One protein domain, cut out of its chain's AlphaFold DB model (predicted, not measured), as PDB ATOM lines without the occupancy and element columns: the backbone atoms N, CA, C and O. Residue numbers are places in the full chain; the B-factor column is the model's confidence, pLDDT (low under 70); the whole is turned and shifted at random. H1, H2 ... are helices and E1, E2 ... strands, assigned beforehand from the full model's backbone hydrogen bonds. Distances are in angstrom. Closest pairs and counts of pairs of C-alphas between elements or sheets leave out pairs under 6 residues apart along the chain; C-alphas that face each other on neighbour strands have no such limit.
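Overview. This is residues 83 to 164 of the 218 residues of an uncharacterized protein of Dechloromonas sp (UniProt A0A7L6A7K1). What is the main picture? One strongly twisted sheet of six strands has the helix H1 packed over one face, making two layers, and the other face bears no named helix. From edge to edge the strands' lines turn by 152 degrees, and E2 pairs in a staggered way, with E1 over residues 118 to 120 and with E3 over residues 120 to 123. What is it made of? The 82 printed residues hold, along the chain, H1 E1 E2 E3 E4 E5 E6, of the mixed class, and the sheet's order is E4 E3 E2 E1 E5 E6, all antiparallel. It is compact, with a radius of gyration of the C-alphas of 12.0 A, and rounded, spanning 33 by 30 by 24 A.

Arrangement. Where does H1 sit? H1, residues 83 to 94, is on the sheet, with 50 pairs of C-alphas within 10 A, and every O i to N i+4 pair in it is within hydrogen-bond range. Its closest C-alphas to E2, residues 118 to 123, are those of Arg 92 and Val 121, 4.6 A apart; to E6, residues 160 to 163, those of Val 84 and Trp 162, 7.3 A. How do the first strands pair? E1, residues 97 to 102, and E2 form a hairpin, with N 98 and O 119 2.8 A apart. E2 and E3, residues 131 to 134, form a hairpin, with N 122 and O 132 at 2.8 A. E3 and E4, residues 141 to 143, form a hairpin with N 133 and O 142 at 2.8 A, and E1 to E4 make a meander, each strand the antiparallel neighbour of the one before. How does the sheet go on? E1 and E5, residues 149 to 154, are antiparallel at 157 degrees, with N 99 and O 153 2.8 A apart. E5 and E6 form a hairpin, with N 161 and O 152 at 2.8 A; E4 and E6 are the edge strands and are apart.

Along the chain. Where does the first element begin? H1 begins at C-alpha 83, (0.669, 58.594, 84.462), and measures 16.5 A from first to last C-alpha. How long are the strands? E1 measures 16.2 A, E2 15.5 A, E3 9.8 A, E4 6.9 A, E5 14.1 A and E6 7.4 A; E6 ends at C-alpha 163, (3.518, 49.033, 84.235).

Size, cuts and confidence. How large is it? The two C-alphas farthest apart, those of Thr 107 and Gly 137, are 34.7 A apart. Which link is long, and is anything cut or uncertain? The link from E1 to E2, residues 103 to 117, is long. The printed part has no cut, its mean pLDDT is 96.0, and no printed residue is under 70.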
ATOM      1  N   GLU A  83       0.853  59.224  85.770       98.31
ATOM      2  CA  GLU A  83       0.669  58.594  84.462       98.31
ATOM      3  C   GLU A  83      -0.573  57.694  84.411       98.31
ATOM      4  O   GLU A  83      -1.340  57.758  83.452       98.31
ATOM      5  N   VAL A  84      -0.852  56.945  85.484       98.62
ATOM      6  CA  VAL A  84      -2.079  56.144  85.623       98.62
ATOM      7  C   VAL A  84      -3.311  57.046  85.553       98.62
ATOM      8  O   VAL A  84      -4.214  56.779  84.762       98.62
ATOM      9  N   ARG A  85      -3.322  58.177  86.277       98.50
ATOM     10  CA  ARG A  85      -4.433  59.153  86.226       98.50
ATOM     11  C   ARG A  85      -4.686  59.655  84.805       98.50
ATOM     12  O   ARG A  85      -5.831  59.733  84.365       98.50
ATOM     13  N   ARG A  86      -3.614  59.989  84.076       98.56
ATOM     14  CA  ARG A  86      -3.691  60.466  82.683       98.56
ATOM     15  C   ARG A  86      -4.256  59.401  81.751       98.56
ATOM     16  O   ARG A  86      -5.106  59.723  80.921       98.56
ATOM     17  N   ILE A  87      -3.804  58.156  81.886       98.75
ATOM     18  CA  ILE A  87      -4.295  57.033  81.082       98.75
ATOM     19  C   ILE A  87      -5.774  56.790  81.370       98.75
ATOM     20  O   ILE A  87      -6.564  56.772  80.429       98.75
ATOM     21  N   LEU A  88      -6.170  56.686  82.640       98.69
ATOM     22  CA  LEU A  88      -7.569  56.477  83.016       98.69
ATOM     23  C   LEU A  88      -8.467  57.610  82.502       98.69
ATOM     24  O   LEU A  88      -9.507  57.336  81.910       98.69
ATOM     25  N   GLU A  89      -8.044  58.874  82.611       98.31
ATOM     26  CA  GLU A  89      -8.796  60.001  82.038       98.31
ATOM     27  C   GLU A  89      -8.908  59.950  80.513       98.31
ATOM     28  O   GLU A  89      -9.953  60.293  79.955       98.31
ATOM     29  N   ARG A  90      -7.845  59.537  79.817       98.31
ATOM     30  CA  ARG A  90      -7.878  59.361  78.362       98.31
ATOM     31  C   ARG A  90      -8.885  58.279  77.974       98.31
ATOM     32  O   ARG A  90      -9.719  58.530  77.105       98.31
ATOM     33  N   TYR A  91      -8.843  57.126  78.641       98.06
ATOM     34  CA  TYR A  91      -9.767  56.018  78.378       98.06
ATOM     35  C   TYR A  91     -11.206  56.408  78.702       98.06
ATOM     36  O   TYR A  91     -12.083  56.221  77.857       98.06
ATOM     37  N   ARG A  92     -11.424  57.114  79.818       97.50
ATOM     38  CA  ARG A  92     -12.728  57.672  80.196       97.50
ATOM     39  C   ARG A  92     -13.322  58.582  79.125       97.50
ATOM     40  O   ARG A  92     -14.525  58.559  78.890       97.50
ATOM     41  N   LYS A  93     -12.500  59.425  78.496       97.00
ATOM     42  CA  LYS A  93     -12.951  60.337  77.430       97.00
ATOM     43  C   LYS A  93     -13.195  59.619  76.104       97.00
ATOM     44  O   LYS A  93     -14.095  60.019  75.379       97.00
ATOM     45  N   SER A  94     -12.390  58.607  75.787       96.31
ATOM     46  CA  SER A  94     -12.524  57.851  74.535       96.31
ATOM     47  C   SER A  94     -13.673  56.842  74.545       96.31
ATOM     48  O   SER A  94     -14.177  56.504  73.484       96.31
ATOM     49  N   GLY A  95     -14.065  56.345  75.723       95.31
ATOM     50  CA  GLY A  95     -15.001  55.226  75.844       95.31
ATOM     51  C   GLY A  95     -14.401  53.870  75.456       95.31
ATOM     52  O   GLY A  95     -15.113  52.872  75.467       95.31
ATOM     53  N   ASN A  96     -13.104  53.813  75.130       96.00
ATOM     54  CA  ASN A  96     -12.440  52.558  74.808       96.00
ATOM     55  C   ASN A  96     -12.317  51.674  76.061       96.00
ATOM     56  O   ASN A  96     -12.060  52.197  77.153       96.00
ATOM     57  N   PRO A  97     -12.455  50.347  75.917       96.00
ATOM     58  CA  PRO A  97     -12.228  49.430  77.016       96.00
ATOM     59  C   PRO A  97     -10.740  49.335  77.379       96.00
ATOM     60  O   PRO A  97      -9.853  49.413  76.527       96.00
ATOM     61  N   ILE A  98     -10.473  49.159  78.668       97.50
ATOM     62  CA  ILE A  98      -9.144  48.976  79.247       97.50
ATOM     63  C   ILE A  98      -9.122  47.686  80.063       97.50
ATOM     64  O   ILE A  98     -10.140  47.277  80.625       97.50
ATOM     65  N   ARG A  99      -7.948  47.062  80.134       97.56
ATOM     66  CA  ARG A  99      -7.647  45.999  81.085       97.56
ATOM     67  C   ARG A  99      -6.752  46.535  82.200       97.56
ATOM     68  O   ARG A  99      -5.720  47.156  81.928       97.56
ATOM     69  N   ILE A 100      -7.154  46.282  83.438       98.19
ATOM     70  CA  ILE A 100      -6.489  46.699  84.670       98.19
ATOM     71  C   ILE A 100      -5.951  45.455  85.370       98.19
ATOM     72  O   ILE A 100      -6.645  44.453  85.477       98.19
ATOM     73  N   PHE A 101      -4.714  45.527  85.846       98.00
ATOM     74  CA  PHE A 101      -4.140  44.524  86.732       98.00
ATOM     75  C   PHE A 101      -3.918  45.179  88.085       98.00
ATOM     76  O   PHE A 101      -3.214  46.197  88.171       98.00
ATOM     77  N   TYR A 102      -4.548  44.613  89.109       98.12
ATOM     78  CA  TYR A 102      -4.402  45.062  90.484       98.12
ATOM     79  C   TYR A 102      -3.297  44.294  91.193       98.12
ATOM     80  O   TYR A 102      -2.986  43.150  90.868       98.12
ATOM     81  N   GLY A 103      -2.692  44.946  92.168       97.50
ATOM     82  CA  GLY A 103      -1.592  44.392  92.915       97.50
ATOM     83  C   GLY A 103      -1.170  45.289  94.060       97.50
ATOM     84  O   GLY A 103      -1.633  46.415  94.235       97.50
ATOM     85  N   ASP A 104      -0.229  44.768  94.823       97.00
ATOM     86  CA  ASP A 104       0.458  45.511  95.860       97.00
ATOM     87  C   ASP A 104       1.536  46.378  95.194       97.00
ATOM     88  O   ASP A 104       2.483  45.869  94.590       97.00
ATOM     89  N   THR A 105       1.390  47.698  95.274       95.88
ATOM     90  CA  THR A 105       2.339  48.650  94.681       95.88
ATOM     91  C   THR A 105       3.623  48.800  95.503       95.88
ATOM     92  O   THR A 105       4.650  49.227  94.964       95.88
ATOM     93  N   GLU A 106       3.640  48.382  96.770       95.38
ATOM     94  CA  GLU A 106       4.838  48.385  97.608       95.38
ATOM     95  C   GLU A 106       5.798  47.262  97.210       95.38
ATOM     96  O   GLU A 106       6.997  47.521  97.020       95.38
ATOM     97  N   THR A 107       5.271  46.046  97.036       95.94
ATOM     98  CA  THR A 107       6.047  44.851  96.649       95.94
ATOM     99  C   THR A 107       6.101  44.623  95.138       95.94
ATOM    100  O   THR A 107       7.030  43.988  94.637       95.94
ATOM    101  N   GLY A 108       5.137  45.172  94.395       94.19
ATOM    102  CA  GLY A 108       4.949  44.949  92.963       94.19
ATOM    103  C   GLY A 108       4.245  43.638  92.611       94.19
ATOM    104  O   GLY A 108       4.220  43.261  91.438       94.19
ATOM    105  N   ARG A 109       3.698  42.933  93.605       96.00
ATOM    106  CA  ARG A 109       3.000  41.661  93.417       96.00
ATOM    107  C   ARG A 109       1.656  41.875  92.721       96.00
ATOM    108  O   ARG A 109       0.808  42.583  93.253       96.00
ATOM    109  N   ASP A 110       1.444  41.199  91.595       96.31
ATOM    110  CA  ASP A 110       0.127  41.070  90.960       96.31
ATOM    111  C   ASP A 110      -0.789  40.181  91.825       96.31
ATOM    112  O   ASP A 110      -0.362  39.134  92.332       96.31
ATOM    113  N   TRP A 111      -2.028  40.617  92.044       96.38
ATOM    114  CA  TRP A 111      -3.015  39.869  92.828       96.38
ATOM    115  C   TRP A 111      -3.726  38.782  92.030       96.38
ATOM    116  O   TRP A 111      -4.393  37.956  92.648       96.38
ATOM    117  N   LEU A 112      -3.548  38.745  90.703       95.19
ATOM    118  CA  LEU A 112      -4.267  37.851  89.799       95.19
ATOM    119  C   LEU A 112      -5.783  37.988  89.971       95.19
ATOM    120  O   LEU A 112      -6.499  37.003  90.100       95.19
ATOM    121  N   GLU A 113      -6.267  39.230  90.010       94.94
ATOM    122  CA  GLU A 113      -7.701  39.494  90.117       94.94
ATOM    123  C   GLU A 113      -8.427  39.076  88.824       94.94
ATOM    124  O   GLU A 113      -8.009  39.414  87.712       94.94
ATOM    125  N   GLU A 114      -9.525  38.336  88.983       93.50
ATOM    126  CA  GLU A 114     -10.340  37.807  87.881       93.50
ATOM    127  C   GLU A 114     -11.479  38.750  87.508       93.50
ATOM    128  O   GLU A 114     -11.887  38.822  86.345       93.50
ATOM    129  N   ASN A 115     -11.998  39.464  88.503       92.25
ATOM    130  CA  ASN A 115     -13.240  40.211  88.403       92.25
ATOM    131  C   ASN A 115     -12.962  41.705  88.320       92.25
ATOM    132  O   ASN A 115     -11.991  42.206  88.873       92.25
ATOM    133  N   ASP A 116     -13.831  42.440  87.629       93.19
ATOM    134  CA  ASP A 116     -13.718  43.899  87.534       93.19
ATOM    135  C   ASP A 116     -12.340  44.392  87.038       93.19
ATOM    136  O   ASP A 116     -11.813  45.422  87.470       93.19
ATOM    137  N   VAL A 117     -11.757  43.649  86.091       96.38
ATOM    138  CA  VAL A 117     -10.442  43.938  85.490       96.38
ATOM    139  C   VAL A 117     -10.509  44.343  84.022       96.38
ATOM    140  O   VAL A 117      -9.516  44.820  83.482       96.38
ATOM    141  N   VAL A 118     -11.653  44.192  83.349       96.38
ATOM    142  CA  VAL A 118     -11.842  44.605  81.948       96.38
ATOM    143  C   VAL A 118     -13.128  45.415  81.819       96.38
ATOM    144  O   VAL A 118     -14.194  44.949  82.209       96.38
ATOM    145  N   GLY A 119     -13.048  46.616  81.244       96.25
ATOM    146  CA  GLY A 119     -14.232  47.459  81.078       96.25
ATOM    147  C   GLY A 119     -13.945  48.877  80.600       96.25
ATOM    148  O   GLY A 119     -12.826  49.210  80.216       96.25
ATOM    149  N   ILE A 120     -14.973  49.720  80.620       97.44
ATOM    150  CA  ILE A 120     -14.897  51.139  80.259       97.44
ATOM    151  C   ILE A 120     -14.697  51.965  81.527       97.44
ATOM    152  O   ILE A 120     -15.395  51.783  82.523       97.44
ATOM    153  N   VAL A 121     -13.767  52.919  81.482       98.06
ATOM    154  CA  VAL A 121     -13.572  53.860  82.589       98.06
ATOM    155  C   VAL A 121     -14.693  54.902  82.573       98.06
ATOM    156  O   VAL A 121     -14.882  55.609  81.584       98.06
ATOM    157  N   ALA A 122     -15.401  55.058  83.685       97.00
ATOM    158  CA  ALA A 122     -16.363  56.133  83.910       97.00
ATOM    159  C   ALA A 122     -16.062  56.864  85.226       97.00
ATOM    160  O   ALA A 122     -14.957  56.783  85.766       97.00
ATOM    161  N   ARG A 123     -17.034  57.627  85.731       95.88
ATOM    162  CA  ARG A 123     -16.927  58.343  87.004       95.88
ATOM    163  C   ARG A 123     -18.220  58.241  87.795       95.88
ATOM    164  O   ARG A 123     -19.300  58.222  87.206       95.88
ATOM    165  N   SER A 124     -18.109  58.276  89.113       95.50
ATOM    166  CA  SER A 124     -19.280  58.382  89.977       95.50
ATOM    167  C   SER A 124     -19.947  59.763  89.879       95.50
ATOM    168  O   SER A 124     -19.359  60.751  89.423       95.50
ATOM    169  N   CYS A 125     -21.192  59.843  90.354       92.12
ATOM    170  CA  CYS A 125     -21.962  61.087  90.455       92.12
ATOM    171  C   CYS A 125     -21.803  61.794  91.814       92.12
ATOM    172  O   CYS A 125     -22.477  62.793  92.070       92.12
ATOM    173  N   GLY A 126     -20.938  61.278  92.693       91.31
ATOM    174  CA  GLY A 126     -20.729  61.817  94.034       91.31
ATOM    175  C   GLY A 126     -20.043  63.187  94.052       91.31
ATOM    176  O   GLY A 126     -19.641  63.741  93.021       91.31
ATOM    177  N   ILE A 127     -19.878  63.726  95.268       92.94
ATOM    178  CA  ILE A 127     -19.070  64.935  95.518       92.94
ATOM    179  C   ILE A 127     -17.661  64.712  94.955       92.94
ATOM    180  O   ILE A 127     -17.170  65.510  94.158       92.94
ATOM    181  N   PHE A 128     -17.073  63.565  95.300       93.69
ATOM    182  CA  PHE A 128     -15.833  63.062  94.728       93.69
ATOM    183  C   PHE A 128     -16.162  62.093  93.600       93.69
ATOM    184  O   PHE A 128     -16.726  61.022  93.825       93.69
ATOM    185  N   LYS A 129     -15.832  62.498  92.374       95.62
ATOM    186  CA  LYS A 129     -16.090  61.721  91.160       95.62
ATOM    187  C   LYS A 129     -15.016  60.657  91.021       95.62
ATOM    188  O   LYS A 129     -14.065  60.846  90.274       95.62
ATOM    189  N   VAL A 130     -15.124  59.590  91.803       96.25
ATOM    190  CA  VAL A 130     -14.156  58.486  91.773       96.25
ATOM    191  C   VAL A 130     -14.220  57.764  90.423       96.25
ATOM    192  O   VAL A 130     -15.305  57.708  89.828       96.25
ATOM    193  N   PRO A 131     -13.090  57.246  89.913       97.94
ATOM    194  CA  PRO A 131     -13.080  56.455  88.690       97.94
ATOM    195  C   PRO A 131     -13.842  55.143  88.906       97.94
ATOM    196  O   PRO A 131     -13.679  54.480  89.930       97.94
ATOM    197  N   LEU A 132     -14.676  54.777  87.936       98.06
ATOM    198  CA  LEU A 132     -15.433  53.525  87.941       98.06
ATOM    199  C   LEU A 132     -15.022  52.659  86.751       98.06
ATOM    200  O   LEU A 132     -14.721  53.208  85.690       98.06
ATOM    201  N   LEU A 133     -15.062  51.337  86.904       98.12
ATOM    202  CA  LEU A 133     -14.945  50.392  85.799       98.12
ATOM    203  C   LEU A 133     -16.314  49.787  85.506       98.12
ATOM    204  O   LEU A 133     -16.909  49.139  86.364       98.12
ATOM    205  N   LEU A 134     -16.815  50.031  84.300       96.94
ATOM    206  CA  LEU A 134     -18.108  49.543  83.835       96.94
ATOM    207  C   LEU A 134     -17.878  48.341  82.928       96.94
ATOM    208  O   LEU A 134     -17.091  48.422  81.979       96.94
ATOM    209  N   ALA A 135     -18.600  47.254  83.181       92.69
ATOM    210  CA  ALA A 135     -18.672  46.162  82.223       92.69
ATOM    211  C   ALA A 135     -19.326  46.645  80.914       92.69
ATOM    212  O   ALA A 135     -20.069  47.631  80.880       92.69
ATOM    213  N   SER A 136     -19.017  45.973  79.805       85.69
ATOM    214  CA  SER A 136     -19.514  46.374  78.487       85.69
ATOM    215  C   SER A 136     -21.046  46.363  78.444       85.69
ATOM    216  O   SER A 136     -21.659  45.333  78.701       85.69
ATOM    217  N   GLY A 137     -21.651  47.490  78.064       86.69
ATOM    218  CA  GLY A 137     -23.108  47.648  77.981       86.69
ATOM    219  C   GLY A 137     -23.791  48.044  79.295       86.69
ATOM    220  O   GLY A 137     -24.963  48.413  79.271       86.69
ATOM    221  N   GLU A 138     -23.069  48.043  80.417       91.94
ATOM    222  CA  GLU A 138     -23.613  48.431  81.718       91.94
ATOM    223  C   GLU A 138     -23.556  49.950  81.935       91.94
ATOM    224  O   GLU A 138     -22.689  50.658  81.419       91.94
ATOM    225  N   SER A 139     -24.487  50.464  82.743       88.25
ATOM    226  CA  SER A 139     -24.519  51.879  83.168       88.25
ATOM    227  C   SER A 139     -23.979  52.098  84.587       88.25
ATOM    228  O   SER A 139     -23.938  53.225  85.081       88.25
ATOM    229  N   TRP A 140     -23.571  51.018  85.248       90.81
ATOM    230  CA  TRP A 140     -23.029  50.971  86.602       90.81
ATOM    231  C   TRP A 140     -21.781  50.093  86.621       90.81
ATOM    232  O   TRP A 140     -21.539  49.298  85.715       90.81
ATOM    233  N   GLY A 141     -20.966  50.266  87.653       93.19
ATOM    234  CA  GLY A 141     -19.693  49.579  87.761       93.19
ATOM    235  C   GLY A 141     -19.057  49.764  89.127       93.19
ATOM    236  O   GLY A 141     -19.574  50.502  89.972       93.19
ATOM    237  N   THR A 142     -17.932  49.093  89.328       95.44
ATOM    238  CA  THR A 142     -17.194  49.143  90.590       95.44
ATOM    239  C   THR A 142     -16.220  50.319  90.629       95.44
ATOM    240  O   THR A 142     -15.829  50.854  89.590       95.44
ATOM    241  N   GLY A 143     -15.816  50.731  91.830       97.06
ATOM    242  CA  GLY A 143     -14.735  51.699  92.003       97.06
ATOM    243  C   GLY A 143     -13.395  51.097  91.594       97.06
ATOM    244  O   GLY A 143     -13.037  50.018  92.052       97.06
ATOM    245  N   ILE A 144     -12.638  51.802  90.755       98.38
ATOM    246  CA  ILE A 144     -11.277  51.382  90.407       98.38
ATOM    247  C   ILE A 144     -10.376  51.633  91.617       98.38
ATOM    248  O   ILE A 144     -10.296  52.765  92.095       98.38
ATOM    249  N   LEU A 145      -9.663  50.601  92.079       97.62
ATOM    250  CA  LEU A 145      -8.612  50.724  93.096       97.62
ATOM    251  C   LEU A 145      -7.359  51.338  92.464       97.62
ATOM    252  O   LEU A 145      -6.358  50.669  92.224       97.62
ATOM    253  N   ASP A 146      -7.433  52.624  92.127       98.12
ATOM    254  CA  ASP A 146      -6.475  53.294  91.247       98.12
ATOM    255  C   ASP A 146      -5.050  53.378  91.820       98.12
ATOM    256  O   ASP A 146      -4.082  53.419  91.059       98.12
ATOM    257  N   HIS A 147      -4.914  53.314  93.144       97.19
ATOM    258  CA  HIS A 147      -3.635  53.241  93.859       97.19
ATOM    259  C   HIS A 147      -3.047  51.824  93.951       97.19
ATOM    260  O   HIS A 147      -1.883  51.678  94.316       97.19
ATOM    261  N   CYS A 148      -3.816  50.795  93.588       98.00
ATOM    262  CA  CYS A 148      -3.390  49.393  93.558       98.00
ATOM    263  C   CYS A 148      -3.145  48.897  92.127       98.00
ATOM    264  O   CYS A 148      -3.059  47.699  91.888       98.00
ATOM    265  N   ILE A 149      -3.083  49.784  91.133       98.56
ATOM    266  CA  ILE A 149      -2.844  49.377  89.746       98.56
ATOM    267  C   ILE A 149      -1.358  49.067  89.569       98.56
ATOM    268  O   ILE A 149      -0.507  49.932  89.788       98.56
ATOM    269  N   VAL A 150      -1.049  47.858  89.098       98.31
ATOM    270  CA  VAL A 150       0.323  47.429  88.778       98.31
ATOM    271  C   VAL A 150       0.590  47.333  87.278       98.31
ATOM    272  O   VAL A 150       1.737  47.453  86.847       98.31
ATOM    273  N   ARG A 151      -0.454  47.199  86.452       98.38
ATOM    274  CA  ARG A 151      -0.341  47.240  84.987       98.38
ATOM    275  C   ARG A 151      -1.647  47.711  84.346       98.38
ATOM    276  O   ARG A 151      -2.735  47.437  84.843       98.38
ATOM    277  N   LEU A 152      -1.527  48.412  83.220       98.50
ATOM    278  CA  LEU A 152      -2.640  48.821  82.360       98.50
ATOM    279  C   LEU A 152      -2.389  48.363  80.929       98.50
ATOM    280  O   LEU A 152      -1.270  48.480  80.420       98.50
ATOM    281  N   MET A 153      -3.439  47.906  80.257       98.00
ATOM    282  CA  MET A 153      -3.372  47.421  78.884       98.00
ATOM    283  C   MET A 153      -4.595  47.873  78.084       98.00
ATOM    284  O   MET A 153      -5.717  47.874  78.581       98.00
ATOM    285  N   ASP A 154      -4.370  48.249  76.831       96.81
ATOM    286  CA  ASP A 154      -5.440  48.481  75.866       96.81
ATOM    287  C   ASP A 154      -6.032  47.142  75.424       96.81
ATOM    288  O   ASP A 154      -5.289  46.266  74.990       96.81
ATOM    289  N   THR A 155      -7.346  46.960  75.512       94.50
ATOM    290  CA  THR A 155      -7.954  45.653  75.215       94.50
ATOM    291  C   THR A 155      -7.932  45.320  73.725       94.50
ATOM    292  O   THR A 155      -7.707  44.168  73.368       94.50
ATOM    293  N   ALA A 156      -8.124  46.313  72.852       91.62
ATOM    294  CA  ALA A 156      -8.225  46.101  71.410       91.62
ATOM    295  C   ALA A 156      -6.869  45.733  70.786       91.62
ATOM    296  O   ALA A 156      -6.752  44.763  70.042       91.62
ATOM    297  N   SER A 157      -5.829  46.502  71.104       93.44
ATOM    298  CA  SER A 157      -4.472  46.291  70.590       93.44
ATOM    299  C   SER A 157      -3.634  45.343  71.448       93.44
ATOM    300  O   SER A 157      -2.567  44.920  71.005       93.44
ATOM    301  N   ARG A 158      -4.077  45.035  72.676       92.00
ATOM    302  CA  ARG A 158      -3.308  44.314  73.714       92.00
ATOM    303  C   ARG A 158      -1.981  44.988  74.071       92.00
ATOM    304  O   ARG A 158      -1.084  44.382  74.655       92.00
ATOM    305  N   LYS A 159      -1.839  46.273  73.737       95.69
ATOM    306  CA  LYS A 159      -0.640  47.045  74.045       95.69
ATOM    307  C   LYS A 159      -0.621  47.404  75.525       95.69
ATOM    308  O   LYS A 159      -1.574  47.983  76.047       95.69
ATOM    309  N   VAL A 160       0.503  47.135  76.184       97.56
ATOM    310  CA  VAL A 160       0.766  47.638  77.536       97.56
ATOM    311  C   VAL A 160       0.854  49.163  77.490       97.56
ATOM    312  O   VAL A 160       1.651  49.741  76.749       97.56
ATOM    313  N   LEU A 161       0.003  49.810  78.276       98.44
ATOM    314  CA  LEU A 161      -0.079  51.264  78.390       98.44
ATOM    315  C   LEU A 161       0.821  51.781  79.503       98.44
ATOM    316  O   LEU A 161       1.377  52.869  79.390       98.44
ATOM    317  N   TRP A 162       0.928  51.006  80.581       98.56
ATOM    318  CA  TRP A 162       1.730  51.337  81.746       98.56
ATOM    319  C   TRP A 162       2.006  50.086  82.580       98.56
ATOM    320  O   TRP A 162       1.219  49.138  82.587       98.56
ATOM    321  N   THR A 163       3.131  50.078  83.283       98.25
ATOM    322  CA  THR A 163       3.518  49.033  84.235       98.25
ATOM    323  C   THR A 163       4.196  49.703  85.419       98.25
ATOM    324  O   THR A 163       5.042  50.581  85.234       98.25
ATOM    325  N   HIS A 164       3.802  49.316  86.628       98.12
ATOM    326  CA  HIS A 164       4.399  49.823  87.850       98.12
ATOM    327  C   HIS A 164       5.890  49.450  87.884       98.12
ATOM    328  O   HIS A 164       6.225  48.316  87.542       98.12
TER     329      HIS A 164